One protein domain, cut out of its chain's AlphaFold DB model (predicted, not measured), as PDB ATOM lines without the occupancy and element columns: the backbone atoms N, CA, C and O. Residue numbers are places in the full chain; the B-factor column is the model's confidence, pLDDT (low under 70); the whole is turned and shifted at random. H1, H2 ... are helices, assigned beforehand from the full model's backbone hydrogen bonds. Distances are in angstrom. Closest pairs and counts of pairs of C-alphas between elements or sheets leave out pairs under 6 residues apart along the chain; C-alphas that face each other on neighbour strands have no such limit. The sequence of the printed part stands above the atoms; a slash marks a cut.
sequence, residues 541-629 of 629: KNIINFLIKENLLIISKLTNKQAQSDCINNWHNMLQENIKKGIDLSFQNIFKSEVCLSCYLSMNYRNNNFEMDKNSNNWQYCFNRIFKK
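What this domain is: This is residues 541 to 629 of the 629 residues of an uncharacterized protein of Hamiltosporidium magnivora (UniProt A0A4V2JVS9). H1 and H3 lie side by side, H2 crosses over one face of this pair, and H4 folds back along H3 away from H1. The 89 printed residues hold four named helices, H1 to H4, all helix. The whole is compact, radius of gyration of the C-alphas 12.6 A, spans 35 by 35 by 20 A.

How they stand to each other: H1, residues 541 to 558, touches H3, residues 587 to 604, at a shallow tilt of 13 degrees, the same way; closest C-alphas Ile 548 and Ile 590, 5.7 A. H2, residues 566 to 580, touches H3 at a steep tilt of 57 degrees, opposite ways; closest C-alphas Ile 568 and Cys 596, 5.6 A. H4, residues 616 to 627, forms a helical hairpin with H3, touching residues 591 to 595 alone; closest C-alphas Lys 592 and Phe 623, 7.3 A. O i to N i+4 pairs are within hydrogen-bond range throughout H1 and H2, 13 of 14 in H3, 6 of 8 in H4.

Where its parts are: From first to last C-alpha, H1 measures 25.9 A from (154.643, 171.699, 126.737), H3 26.5 A; H4 ends at (173.069, 165.702, 125.092).

The domain as a whole: The printed part has no cut. The H3 to H4 link is long; pLDDT is under 70 at residues 606 to 618, among others.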
ATOM      1  N   LYS A 541     154.816 172.779 127.721       82.56
ATOM      2  CA  LYS A 541     154.643 171.699 126.737       82.56
ATOM      3  C   LYS A 541     153.975 172.171 125.445       82.56
ATOM      4  O   LYS A 541     154.284 171.626 124.386       82.56
ATOM      5  N   ASN A 542     153.090 173.171 125.490       86.38
ATOM      6  CA  ASN A 542     152.471 173.708 124.274       86.38
ATOM      7  C   ASN A 542     153.517 174.367 123.369       86.38
ATOM      8  O   ASN A 542     153.492 174.130 122.164       86.38
ATOM      9  N   ILE A 543     154.480 175.098 123.943       87.00
ATOM     10  CA  ILE A 543     155.609 175.699 123.215       87.00
ATOM     11  C   ILE A 543     156.495 174.605 122.599       87.00
ATOM     12  O   ILE A 543     156.823 174.681 121.415       87.00
ATOM     13  N   ILE A 544     156.819 173.546 123.357       89.62
ATOM     14  CA  ILE A 544     157.571 172.382 122.844       89.62
ATOM     15  C   ILE A 544     156.846 171.764 121.634       89.62
ATOM     16  O   ILE A 544     157.443 171.561 120.574       89.62
ATOM     17  N   ASN A 545     155.548 171.487 121.781       89.19
ATOM     18  CA  ASN A 545     154.729 170.872 120.742       89.19
ATOM     19  C   ASN A 545     154.536 171.793 119.523       89.19
ATOM     20  O   ASN A 545     154.525 171.296 118.398       89.19
ATOM     21  N   PHE A 546     154.405 173.108 119.722       89.31
ATOM     22  CA  PHE A 546     154.290 174.109 118.657       89.31
ATOM     23  C   PHE A 546     155.569 174.189 117.819       89.31
ATOM     24  O   PHE A 546     155.512 173.979 116.610       89.31
ATOM     25  N   LEU A 547     156.729 174.386 118.460       91.31
ATOM     26  CA  LEU A 547     158.026 174.470 117.777       91.31
ATOM     27  C   LEU A 547     158.298 173.246 116.899       91.31
ATOM     28  O   LEU A 547     158.733 173.375 115.754       91.31
ATOM     29  N   ILE A 548     158.001 172.049 117.413       93.62
ATOM     30  CA  ILE A 548     158.200 170.811 116.658       93.62
ATOM     31  C   ILE A 548     157.194 170.716 115.502       93.62
ATOM     32  O   ILE A 548     157.605 170.410 114.384       93.62
ATOM     33  N   LYS A 549     155.902 171.011 115.728       92.12
ATOM     34  CA  LYS A 549     154.874 171.017 114.668       92.12
ATOM     35  C   LYS A 549     155.250 171.950 113.519       92.12
ATOM     36  O   LYS A 549     155.241 171.510 112.371       92.12
ATOM     37  N   GLU A 550     155.639 173.186 113.821       91.50
ATOM     38  CA  GLU A 550     156.030 174.155 112.798       91.50
ATOM     39  C   GLU A 550     157.305 173.738 112.060       91.50
ATOM     40  O   GLU A 550     157.367 173.842 110.838       91.50
ATOM     41  N   ASN A 551     158.293 173.154 112.744       93.94
ATOM     42  CA  ASN A 551     159.476 172.619 112.068       93.94
ATOM     43  C   ASN A 551     159.125 171.512 111.056       93.94
ATOM     44  O   ASN A 551     159.676 171.498 109.954       93.94
ATOM     45  N   LEU A 552     158.181 170.620 111.380       93.00
ATOM     46  CA  LEU A 552     157.703 169.596 110.439       93.00
ATOM     47  C   LEU A 552     156.813 170.180 109.323       93.00
ATOM     48  O   LEU A 552     156.837 169.691 108.188       93.00
ATOM     49  N   LEU A 553     156.063 171.249 109.606       91.81
ATOM     50  CA  LEU A 553     155.299 171.990 108.601       91.81
ATOM     51  C   LEU A 553     156.223 172.701 107.598       91.81
ATOM     52  O   LEU A 553     155.962 172.673 106.398       91.81
ATOM     53  N   ILE A 554     157.331 173.288 108.060       91.62
ATOM     54  CA  ILE A 554     158.350 173.893 107.193       91.62
ATOM     55  C   ILE A 554     159.002 172.818 106.311       91.62
ATOM     56  O   ILE A 554     159.092 173.011 105.100       91.62
ATOM     57  N   ILE A 555     159.394 171.667 106.879       91.50
ATOM     58  CA  ILE A 555     159.963 170.543 106.112       91.50
ATOM     59  C   ILE A 555     159.005 170.102 104.994       91.50
ATOM     60  O   ILE A 555     159.405 170.072 103.831       91.50
ATOM     61  N   SER A 556     157.742 169.816 105.326       89.31
ATOM     62  CA  SER A 556     156.751 169.327 104.353       89.31
ATOM     63  C   SER A 556     156.351 170.369 103.300       89.31
ATOM     64  O   SER A 556     156.136 170.009 102.145       89.31
ATOM     65  N   LYS A 557     156.324 171.666 103.641       87.25
ATOM     66  CA  LYS A 557     156.150 172.751 102.656       87.25
ATOM     67  C   LYS A 557     157.362 172.913 101.722       87.25
ATOM     68  O   LYS A 557     157.192 173.431 100.622       87.25
ATOM     69  N   LEU A 558     158.572 172.540 102.153       82.94
ATOM     70  CA  LEU A 558     159.808 172.696 101.371       82.94
ATOM     71  C   LEU A 558     160.127 171.491 100.476       82.94
ATOM     72  O   LEU A 558     160.665 171.681  99.389       82.94
ATOM     73  N   THR A 559     159.854 170.256 100.912       79.44
ATOM     74  CA  THR A 559     160.094 169.061 100.086       79.44
ATOM     75  C   THR A 559     159.311 167.828 100.545       79.44
ATOM     76  O   THR A 559     159.197 167.541 101.732       79.44
ATOM     77  N   ASN A 560     158.848 167.043  99.566       68.94
ATOM     78  CA  ASN A 560     158.271 165.708  99.768       68.94
ATOM     79  C   ASN A 560     159.314 164.577  99.643       68.94
ATOM     80  O   ASN A 560     158.965 163.401  99.740       68.94
ATOM     81  N   LYS A 561     160.588 164.900  99.378       76.06
ATOM     82  CA  LYS A 561     161.675 163.912  99.276       76.06
ATOM     83  C   LYS A 561     162.203 163.579 100.670       76.06
ATOM     84  O   LYS A 561     162.393 164.484 101.474       76.06
ATOM     85  N   GLN A 562     162.495 162.304 100.929       74.38
ATOM     86  CA  GLN A 562     163.192 161.869 102.145       74.38
ATOM     87  C   GLN A 562     164.614 162.447 102.207       74.38
ATOM     88  O   GLN A 562     165.221 162.733 101.172       74.38
ATOM     89  N   ALA A 563     165.157 162.599 103.417       74.12
ATOM     90  CA  ALA A 563     166.549 162.983 103.609       74.12
ATOM     91  C   ALA A 563     167.499 161.847 103.195       74.12
ATOM     92  O   ALA A 563     167.143 160.672 103.250       74.12
ATOM     93  N   GLN A 564     168.750 162.181 102.864       71.75
ATOM     94  CA  GLN A 564     169.809 161.196 102.572       71.75
ATOM     95  C   GLN A 564     170.368 160.497 103.834       71.75
ATOM     96  O   GLN A 564     171.425 159.877 103.780       71.75
ATOM     97  N   SER A 565     169.712 160.647 104.987       76.94
ATOM     98  CA  SER A 565     170.188 160.142 106.275       76.94
ATOM     99  C   SER A 565     169.066 159.428 107.017       76.94
ATOM    100  O   SER A 565     168.063 160.043 107.388       76.94
ATOM    101  N   ASP A 566     169.253 158.136 107.276       80.25
ATOM    102  CA  ASP A 566     168.235 157.293 107.906       80.25
ATOM    103  C   ASP A 566     167.917 157.721 109.339       80.25
ATOM    104  O   ASP A 566     166.763 157.640 109.753       80.25
ATOM    105  N   CYS A 567     168.881 158.269 110.092       82.38
ATOM    106  CA  CYS A 567     168.594 158.814 111.423       82.38
ATOM    107  C   CYS A 567     167.674 160.048 111.354       82.38
ATOM    108  O   CYS A 567     166.761 160.172 112.171       82.38
ATOM    109  N   ILE A 568     167.836 160.902 110.335       85.38
ATOM    110  CA  ILE A 568     166.959 162.056 110.083       85.38
ATOM    111  C   ILE A 568     165.568 161.591 109.646       85.38
ATOM    112  O   ILE A 568     164.572 162.101 110.155       85.38
ATOM    113  N   ASN A 569     165.477 160.599 108.756       85.44
ATOM    114  CA  ASN A 569     164.195 160.025 108.337       85.44
ATOM    115  C   ASN A 569     163.460 159.375 109.520       85.44
ATOM    116  O   ASN A 569     162.281 159.649 109.740       85.44
ATOM    117  N   ASN A 570     164.164 158.590 110.338       88.75
ATOM    118  CA  ASN A 570     163.605 157.938 111.520       88.75
ATOM    119  C   ASN A 570     163.143 158.951 112.576       88.75
ATOM    120  O   ASN A 570     162.047 158.799 113.116       88.75
ATOM    121  N   TRP A 571     163.906 160.016 112.849       91.06
ATOM    122  CA  TRP A 571     163.446 161.083 113.744       91.06
ATOM    123  C   TRP A 571     162.275 161.875 113.165       91.06
ATOM    124  O   TRP A 571     161.333 162.154 113.902       91.06
ATOM    125  N   HIS A 572     162.289 162.206 111.873       90.81
ATOM    126  CA  HIS A 572     161.179 162.900 111.219       90.81
ATOM    127  C   HIS A 572     159.882 162.081 111.338       90.81
ATOM    128  O   HIS A 572     158.869 162.600 111.814       90.81
ATOM    129  N   ASN A 573     159.933 160.788 111.008       90.94
ATOM    130  CA  ASN A 573     158.800 159.870 111.118       90.94
ATOM    131  C   ASN A 573     158.330 159.716 112.576       90.94
ATOM    132  O   ASN A 573     157.143 159.873 112.851       90.94
ATOM    133  N   MET A 574     159.252 159.505 113.525       94.38
ATOM    134  CA  MET A 574     158.950 159.411 114.962       94.38
ATOM    135  C   MET A 574     158.258 160.678 115.492       94.38
ATOM    136  O   MET A 574     157.278 160.584 116.228       94.38
ATOM    137  N   LEU A 575     158.735 161.872 115.120       94.56
ATOM    138  CA  LEU A 575     158.123 163.137 115.543       94.56
ATOM    139  C   LEU A 575     156.732 163.324 114.916       94.56
ATOM    140  O   LEU A 575     155.803 163.705 115.628       94.56
ATOM    141  N   GLN A 576     156.556 163.000 113.627       92.75
ATOM    142  CA  GLN A 576     155.234 163.010 112.990       92.75
ATOM    143  C   GLN A 576     154.258 162.043 113.670       92.75
ATOM    144  O   GLN A 576     153.111 162.409 113.920       92.75
ATOM    145  N   GLU A 577     154.678 160.807 113.946       93.00
ATOM    146  CA  GLU A 577     153.832 159.804 114.593       93.00
ATOM    147  C   GLU A 577     153.454 160.206 116.014       93.00
ATOM    148  O   GLU A 577     152.285 160.094 116.376       93.00
ATOM    149  N   ASN A 578     154.397 160.718 116.805       92.81
ATOM    150  CA  ASN A 578     154.112 161.158 118.167       92.81
ATOM    151  C   ASN A 578     153.110 162.323 118.180       92.81
ATOM    152  O   ASN A 578     152.163 162.292 118.962       92.81
ATOM    153  N   ILE A 579     153.236 163.283 117.253       90.75
ATOM    154  CA  ILE A 579     152.252 164.365 117.074       90.75
ATOM    155  C   ILE A 579     150.875 163.809 116.682       90.75
ATOM    156  O   ILE A 579     149.874 164.204 117.277       90.75
ATOM    157  N   LYS A 580     150.808 162.871 115.725       90.50
ATOM    158  CA  LYS A 580     149.549 162.228 115.290       90.50
ATOM    159  C   LYS A 580     148.883 161.414 116.410       90.50
ATOM    160  O   LYS A 580     147.661 161.335 116.451       90.50
ATOM    161  N   LYS A 581     149.675 160.823 117.310       91.50
ATOM    162  CA  LYS A 581     149.223 160.016 118.459       91.50
ATOM    163  C   LYS A 581     148.934 160.842 119.723       91.50
ATOM    164  O   LYS A 581     148.533 160.261 120.724       91.50
ATOM    165  N   GLY A 582     149.157 162.162 119.706       86.75
ATOM    166  CA  GLY A 582     148.991 163.021 120.887       86.75
ATOM    167  C   GLY A 582     150.003 162.756 122.010       86.75
ATOM    168  O   GLY A 582     149.712 163.026 123.170       86.75
ATOM    169  N   ILE A 583     151.175 162.201 121.684       88.12
ATOM    170  CA  ILE A 583     152.222 161.860 122.654       88.12
ATOM    171  C   ILE A 583     153.001 163.121 123.037       88.12
ATOM    172  O   ILE A 583     153.531 163.813 122.166       88.12
ATOM    173  N   ASP A 584     153.122 163.369 124.343       81.62
ATOM    174  CA  ASP A 584     153.917 164.463 124.906       81.62
ATOM    175  C   ASP A 584     155.374 164.432 124.416       81.62
ATOM    176  O   ASP A 584     156.084 163.427 124.535       81.62
ATOM    177  N   LEU A 585     155.844 165.564 123.893       89.56
ATOM    178  CA  LEU A 585     157.211 165.726 123.410       89.56
ATOM    179  C   LEU A 585     158.082 166.401 124.475       89.56
ATOM    180  O   LEU A 585     157.646 167.305 125.183       89.56
ATOM    181  N   SER A 586     159.341 165.971 124.577       89.75
ATOM    182  CA  SER A 586     160.318 166.561 125.494       89.75
ATOM    183  C   SER A 586     161.148 167.659 124.823       89.75
ATOM    184  O   SER A 586     161.259 167.722 123.598       89.75
ATOM    185  N   PHE A 587     161.830 168.470 125.634       87.75
ATOM    186  CA  PHE A 587     162.817 169.465 125.196       87.75
ATOM    187  C   PHE A 587     163.831 168.909 124.171       87.75
ATOM    188  O   PHE A 587     164.136 169.564 123.177       87.75
ATOM    189  N   GLN A 588     164.290 167.659 124.332       89.19
ATOM    190  CA  GLN A 588     165.205 167.001 123.384       89.19
ATOM    191  C   GLN A 588     164.607 166.815 121.977       89.19
ATOM    192  O   GLN A 588     165.342 166.804 120.988       89.19
ATOM    193  N   ASN A 589     163.285 166.675 121.862       92.31
ATOM    194  CA  ASN A 589     162.610 166.519 120.576       92.31
ATOM    195  C   ASN A 589     162.556 167.840 119.782       92.31
ATOM    196  O   ASN A 589     162.483 167.787 118.554       92.31
ATOM    197  N   ILE A 590     162.698 169.005 120.437       92.00
ATOM    198  CA  ILE A 590     162.919 170.284 119.742       92.00
ATOM    199  C   ILE A 590     164.228 170.191 118.962       92.00
ATOM    200  O   ILE A 590     164.221 170.340 117.747       92.00
ATOM    201  N   PHE A 591     165.322 169.809 119.621       90.12
ATOM    202  CA  PHE A 591     166.633 169.674 118.984       90.12
ATOM    203  C   PHE A 591     166.646 168.630 117.862       90.12
ATOM    204  O   PHE A 591     167.261 168.874 116.828       90.12
ATOM    205  N   LYS A 592     165.913 167.512 117.996       90.62
ATOM    206  CA  LYS A 592     165.708 166.578 116.870       90.62
ATOM    207  C   LYS A 592     165.007 167.251 115.687       90.62
ATOM    208  O   LYS A 592     165.408 167.019 114.551       90.62
ATOM    209  N   SER A 593     163.985 168.078 115.926       93.06
ATOM    210  CA  SER A 593     163.251 168.757 114.848       93.06
ATOM    211  C   SER A 593     164.051 169.898 114.206       93.06
ATOM    212  O   SER A 593     164.030 170.018 112.986       93.06
ATOM    213  N   GLU A 594     164.845 170.649 114.980       90.94
ATOM    214  CA  GLU A 594     165.821 171.631 114.474       90.94
ATOM    215  C   GLU A 594     166.916 170.964 113.623       90.94
ATOM    216  O   GLU A 594     167.285 171.480 112.567       90.94
ATOM    217  N   VAL A 595     167.418 169.799 114.052       88.25
ATOM    218  CA  VAL A 595     168.390 168.986 113.301       88.25
ATOM    219  C   VAL A 595     167.779 168.448 112.003       88.25
ATOM    220  O   VAL A 595     168.391 168.594 110.945       88.25
ATOM    221  N   CYS A 596     166.552 167.918 112.045       88.94
ATOM    222  CA  CYS A 596     165.830 167.510 110.836       88.94
ATOM    223  C   CYS A 596     165.652 168.696 109.879       88.94
ATOM    224  O   CYS A 596     166.055 168.612 108.721       88.94
ATOM    225  N   LEU A 597     165.106 169.816 110.363       90.00
ATOM    226  CA  LEU A 597     164.858 171.011 109.558       90.00
ATOM    227  C   LEU A 597     166.153 171.554 108.938       90.00
ATOM    228  O   LEU A 597     166.161 171.883 107.757       90.00
ATOM    229  N   SER A 598     167.257 171.581 109.688       86.88
ATOM    230  CA  SER A 598     168.571 171.987 109.166       86.88
ATOM    231  C   SER A 598     169.040 171.070 108.029       86.88
ATOM    232  O   SER A 598     169.456 171.563 106.984       86.88
ATOM    233  N   CYS A 599     168.883 169.749 108.168       84.38
ATOM    234  CA  CYS A 599     169.224 168.786 107.119       84.38
ATOM    235  C   CYS A 599     168.383 168.990 105.840       84.38
ATOM    236  O   CYS A 599     168.937 169.111 104.745       84.38
ATOM    237  N   TYR A 600     167.056 169.125 105.967       85.94
ATOM    238  CA  TYR A 600     166.170 169.406 104.825       85.94
ATOM    239  C   TYR A 600     166.451 170.777 104.184       85.94
ATOM    240  O   TYR A 600     166.368 170.920 102.963       85.94
ATOM    241  N   LEU A 601     166.843 171.783 104.970       84.50
ATOM    242  CA  LEU A 601     167.270 173.082 104.449       84.50
ATOM    243  C   LEU A 601     168.597 172.996 103.683       84.50
ATOM    244  O   LEU A 601     168.672 173.569 102.601       84.50
ATOM    245  N   SER A 602     169.595 172.239 104.155       79.31
ATOM    246  CA  SER A 602     170.844 171.983 103.408       79.31
ATOM    247  C   SER A 602     170.612 171.303 102.053       79.31
ATOM    248  O   SER A 602     171.371 171.525 101.109       79.31
ATOM    249  N   MET A 603     169.567 170.476 101.928       78.88
ATOM    250  CA  MET A 603     169.223 169.808 100.666       78.88
ATOM    251  C   MET A 603     168.615 170.761  99.628       78.88
ATOM    252  O   MET A 603     168.948 170.663  98.443       78.88
ATOM    253  N   ASN A 604     167.728 171.656 100.073       78.44
ATOM    254  CA  ASN A 604     166.984 172.579  99.208       78.44
ATOM    255  C   ASN A 604     167.778 173.864  98.917       78.44
ATOM    256  O   ASN A 604     167.814 174.330  97.782       78.44
ATOM    257  N   TYR A 605     168.479 174.392  99.920       76.25
ATOM    258  CA  TYR A 605     169.359 175.551  99.823       76.25
ATOM    259  C   TYR A 605     170.826 175.097  99.819       76.25
ATOM    260  O   TYR A 605     171.564 175.267 100.791       76.25
ATOM    261  N   ARG A 606     171.259 174.505  98.703       60.00
ATOM    262  CA  ARG A 606     172.668 174.126  98.502       60.00
ATOM    263  C   ARG A 606     173.570 175.360  98.644       60.00
ATOM    264  O   ARG A 606     173.179 176.455  98.253       60.00
ATOM    265  N   ASN A 607     174.766 175.173  99.206       55.84
ATOM    266  CA  ASN A 607     175.747 176.216  99.564       55.84
ATOM    267  C   ASN A 607     175.366 177.144 100.743       55.84
ATOM    268  O   ASN A 607     176.208 177.939 101.165       55.84
ATOM    269  N   ASN A 608     174.156 177.038 101.308       61.78
ATOM    270  CA  ASN A 608     173.711 177.884 102.421       61.78
ATOM    271  C   ASN A 608     174.034 177.311 103.818       61.78
ATOM    272  O   ASN A 608     174.655 176.262 103.988       61.78
ATOM    273  N   ASN A 609     173.661 178.068 104.853       59.00
ATOM    274  CA  ASN A 609     174.309 178.103 106.169       59.00
ATOM    275  C   ASN A 609     173.967 176.920 107.109       59.00
ATOM    276  O   ASN A 609     174.204 176.993 108.317       59.00
ATOM    277  N   PHE A 610     173.360 175.856 106.582       65.56
ATOM    278  CA  PHE A 610     172.594 174.864 107.350       65.56
ATOM    279  C   PHE A 610     173.361 173.597 107.741       65.56
ATOM    280  O   PHE A 610     172.785 172.735 108.390       65.56
ATOM    281  N   GLU A 611     174.666 173.570 107.447       58.50
ATOM    282  CA  GLU A 611     175.611 172.452 107.597       58.50
ATOM    283  C   GLU A 611     175.539 171.455 106.429       58.50
ATOM    284  O   GLU A 611     174.598 170.679 106.272       58.50
ATOM    285  N   MET A 612     176.572 171.512 105.579       49.84
ATOM    286  CA  MET A 612     176.819 170.598 104.462       49.84
ATOM    287  C   MET A 612     178.085 169.771 104.723       49.84
ATOM    288  O   MET A 612     179.062 169.869 103.982       49.84
ATOM    289  N   ASP A 613     178.051 168.921 105.747       49.06
ATOM    290  CA  ASP A 613     178.893 167.724 105.748       49.06
ATOM    291  C   ASP A 613     178.078 166.578 105.143       49.06
ATOM    292  O   ASP A 613     176.964 166.284 105.579       49.06
ATOM    293  N   LYS A 614     178.614 165.956 104.088       46.66
ATOM    294  CA  LYS A 614     177.874 165.029 103.209       46.66
ATOM    295  C   LYS A 614     177.552 163.667 103.847       46.66
ATOM    296  O   LYS A 614     176.881 162.854 103.222       46.66
ATOM    297  N   ASN A 615     178.012 163.422 105.074       50.66
ATOM    298  CA  ASN A 615     177.896 162.133 105.750       50.66
ATOM    299  C   ASN A 615     176.717 162.133 106.733       50.66
ATOM    300  O   ASN A 615     176.724 162.865 107.725       50.66
ATOM    301  N   SER A 616     175.747 161.247 106.498       49.22
ATOM    302  CA  SER A 616     174.592 160.966 107.368       49.22
ATOM    303  C   SER A 616     174.971 160.813 108.849       49.22
ATOM    304  O   SER A 616     174.343 161.420 109.719       49.22
ATOM    305  N   ASN A 617     176.057 160.082 109.121       54.06
ATOM    306  CA  ASN A 617     176.600 159.830 110.458       54.06
ATOM    307  C   ASN A 617     176.918 161.109 111.255       54.06
ATOM    308  O   ASN A 617     176.782 161.107 112.481       54.06
ATOM    309  N   ASN A 618     177.293 162.213 110.592       65.69
ATOM    310  CA  ASN A 618     177.646 163.450 111.293       65.69
ATOM    311  C   ASN A 618     176.427 164.074 111.997       65.69
ATOM    312  O   ASN A 618     176.555 164.634 113.076       65.69
ATOM    313  N   TRP A 619     175.212 163.889 111.473       70.56
ATOM    314  CA  TRP A 619     173.993 164.403 112.111       70.56
ATOM    315  C   TRP A 619     173.641 163.664 113.410       70.56
ATOM    316  O   TRP A 619     173.263 164.294 114.402       70.56
ATOM    317  N   GLN A 620     173.829 162.339 113.441       72.94
ATOM    318  CA  GLN A 620     173.702 161.547 114.670       72.94
ATOM    319  C   GLN A 620     174.777 161.945 115.692       72.94
ATOM    320  O   GLN A 620     174.480 162.083 116.880       72.94
ATOM    321  N   TYR A 621     176.009 162.171 115.234       72.88
ATOM    322  CA  TYR A 621     177.124 162.633 116.060       72.88
ATOM    323  C   TYR A 621     176.879 164.033 116.651       72.88
ATOM    324  O   TYR A 621     177.038 164.223 117.858       72.88
ATOM    325  N   CYS A 622     176.403 164.989 115.846       69.56
ATOM    326  CA  CYS A 622     176.013 166.323 116.296       69.56
ATOM    327  C   CYS A 622     174.920 166.261 117.366       69.56
ATOM    328  O   CYS A 622     175.099 166.854 118.429       69.56
ATOM    329  N   PHE A 623     173.838 165.501 117.147       73.88
ATOM    330  CA  PHE A 623     172.791 165.322 118.160       73.88
ATOM    331  C   PHE A 623     173.324 164.669 119.440       73.88
ATOM    332  O   PHE A 623     173.030 165.137 120.541       73.88
ATOM    333  N   ASN A 624     174.162 163.638 119.315       77.12
ATOM    334  CA  ASN A 624     174.795 163.003 120.466       77.12
ATOM    335  C   ASN A 624     175.640 164.014 121.264       77.12
ATOM    336  O   ASN A 624     175.561 164.017 122.487       77.12
ATOM    337  N   ARG A 625     176.378 164.924 120.612       72.88
ATOM    338  CA  ARG A 625     177.140 165.992 121.290       72.88
ATOM    339  C   ARG A 625     176.277 167.117 121.892       72.88
ATOM    340  O   ARG A 625     176.781 167.840 122.756       72.88
ATOM    341  N   ILE A 626     174.992 167.242 121.526       71.94
ATOM    342  CA  ILE A 626     174.044 168.114 122.252       71.94
ATOM    343  C   ILE A 626     173.828 167.579 123.679       71.94
ATOM    344  O   ILE A 626     173.896 168.350 124.633       71.94
ATOM    345  N   PHE A 627     173.602 166.267 123.839       68.38
ATOM    346  CA  PHE A 627     173.069 165.702 125.092       68.38
ATOM    347  C   PHE A 627     173.937 164.678 125.833       68.38
ATOM    348  O   PHE A 627     173.650 164.412 126.999       68.38
ATOM    349  N   LYS A 628     174.998 164.123 125.232       64.12
ATOM    350  CA  LYS A 628     176.073 163.507 126.025       64.12
ATOM    351  C   LYS A 628     176.702 164.588 126.906       64.12
ATOM    352  O   LYS A 628     176.795 165.732 126.457       64.12
ATOM    353  N   LYS A 629     177.086 164.231 128.131       49.53
ATOM    354  CA  LYS A 629     178.004 165.056 128.923       49.53
ATOM    355  C   LYS A 629     179.349 165.083 128.199       49.53
ATOM    356  O   LYS A 629     179.720 164.004 127.688       49.53
TER     357      LYS A 629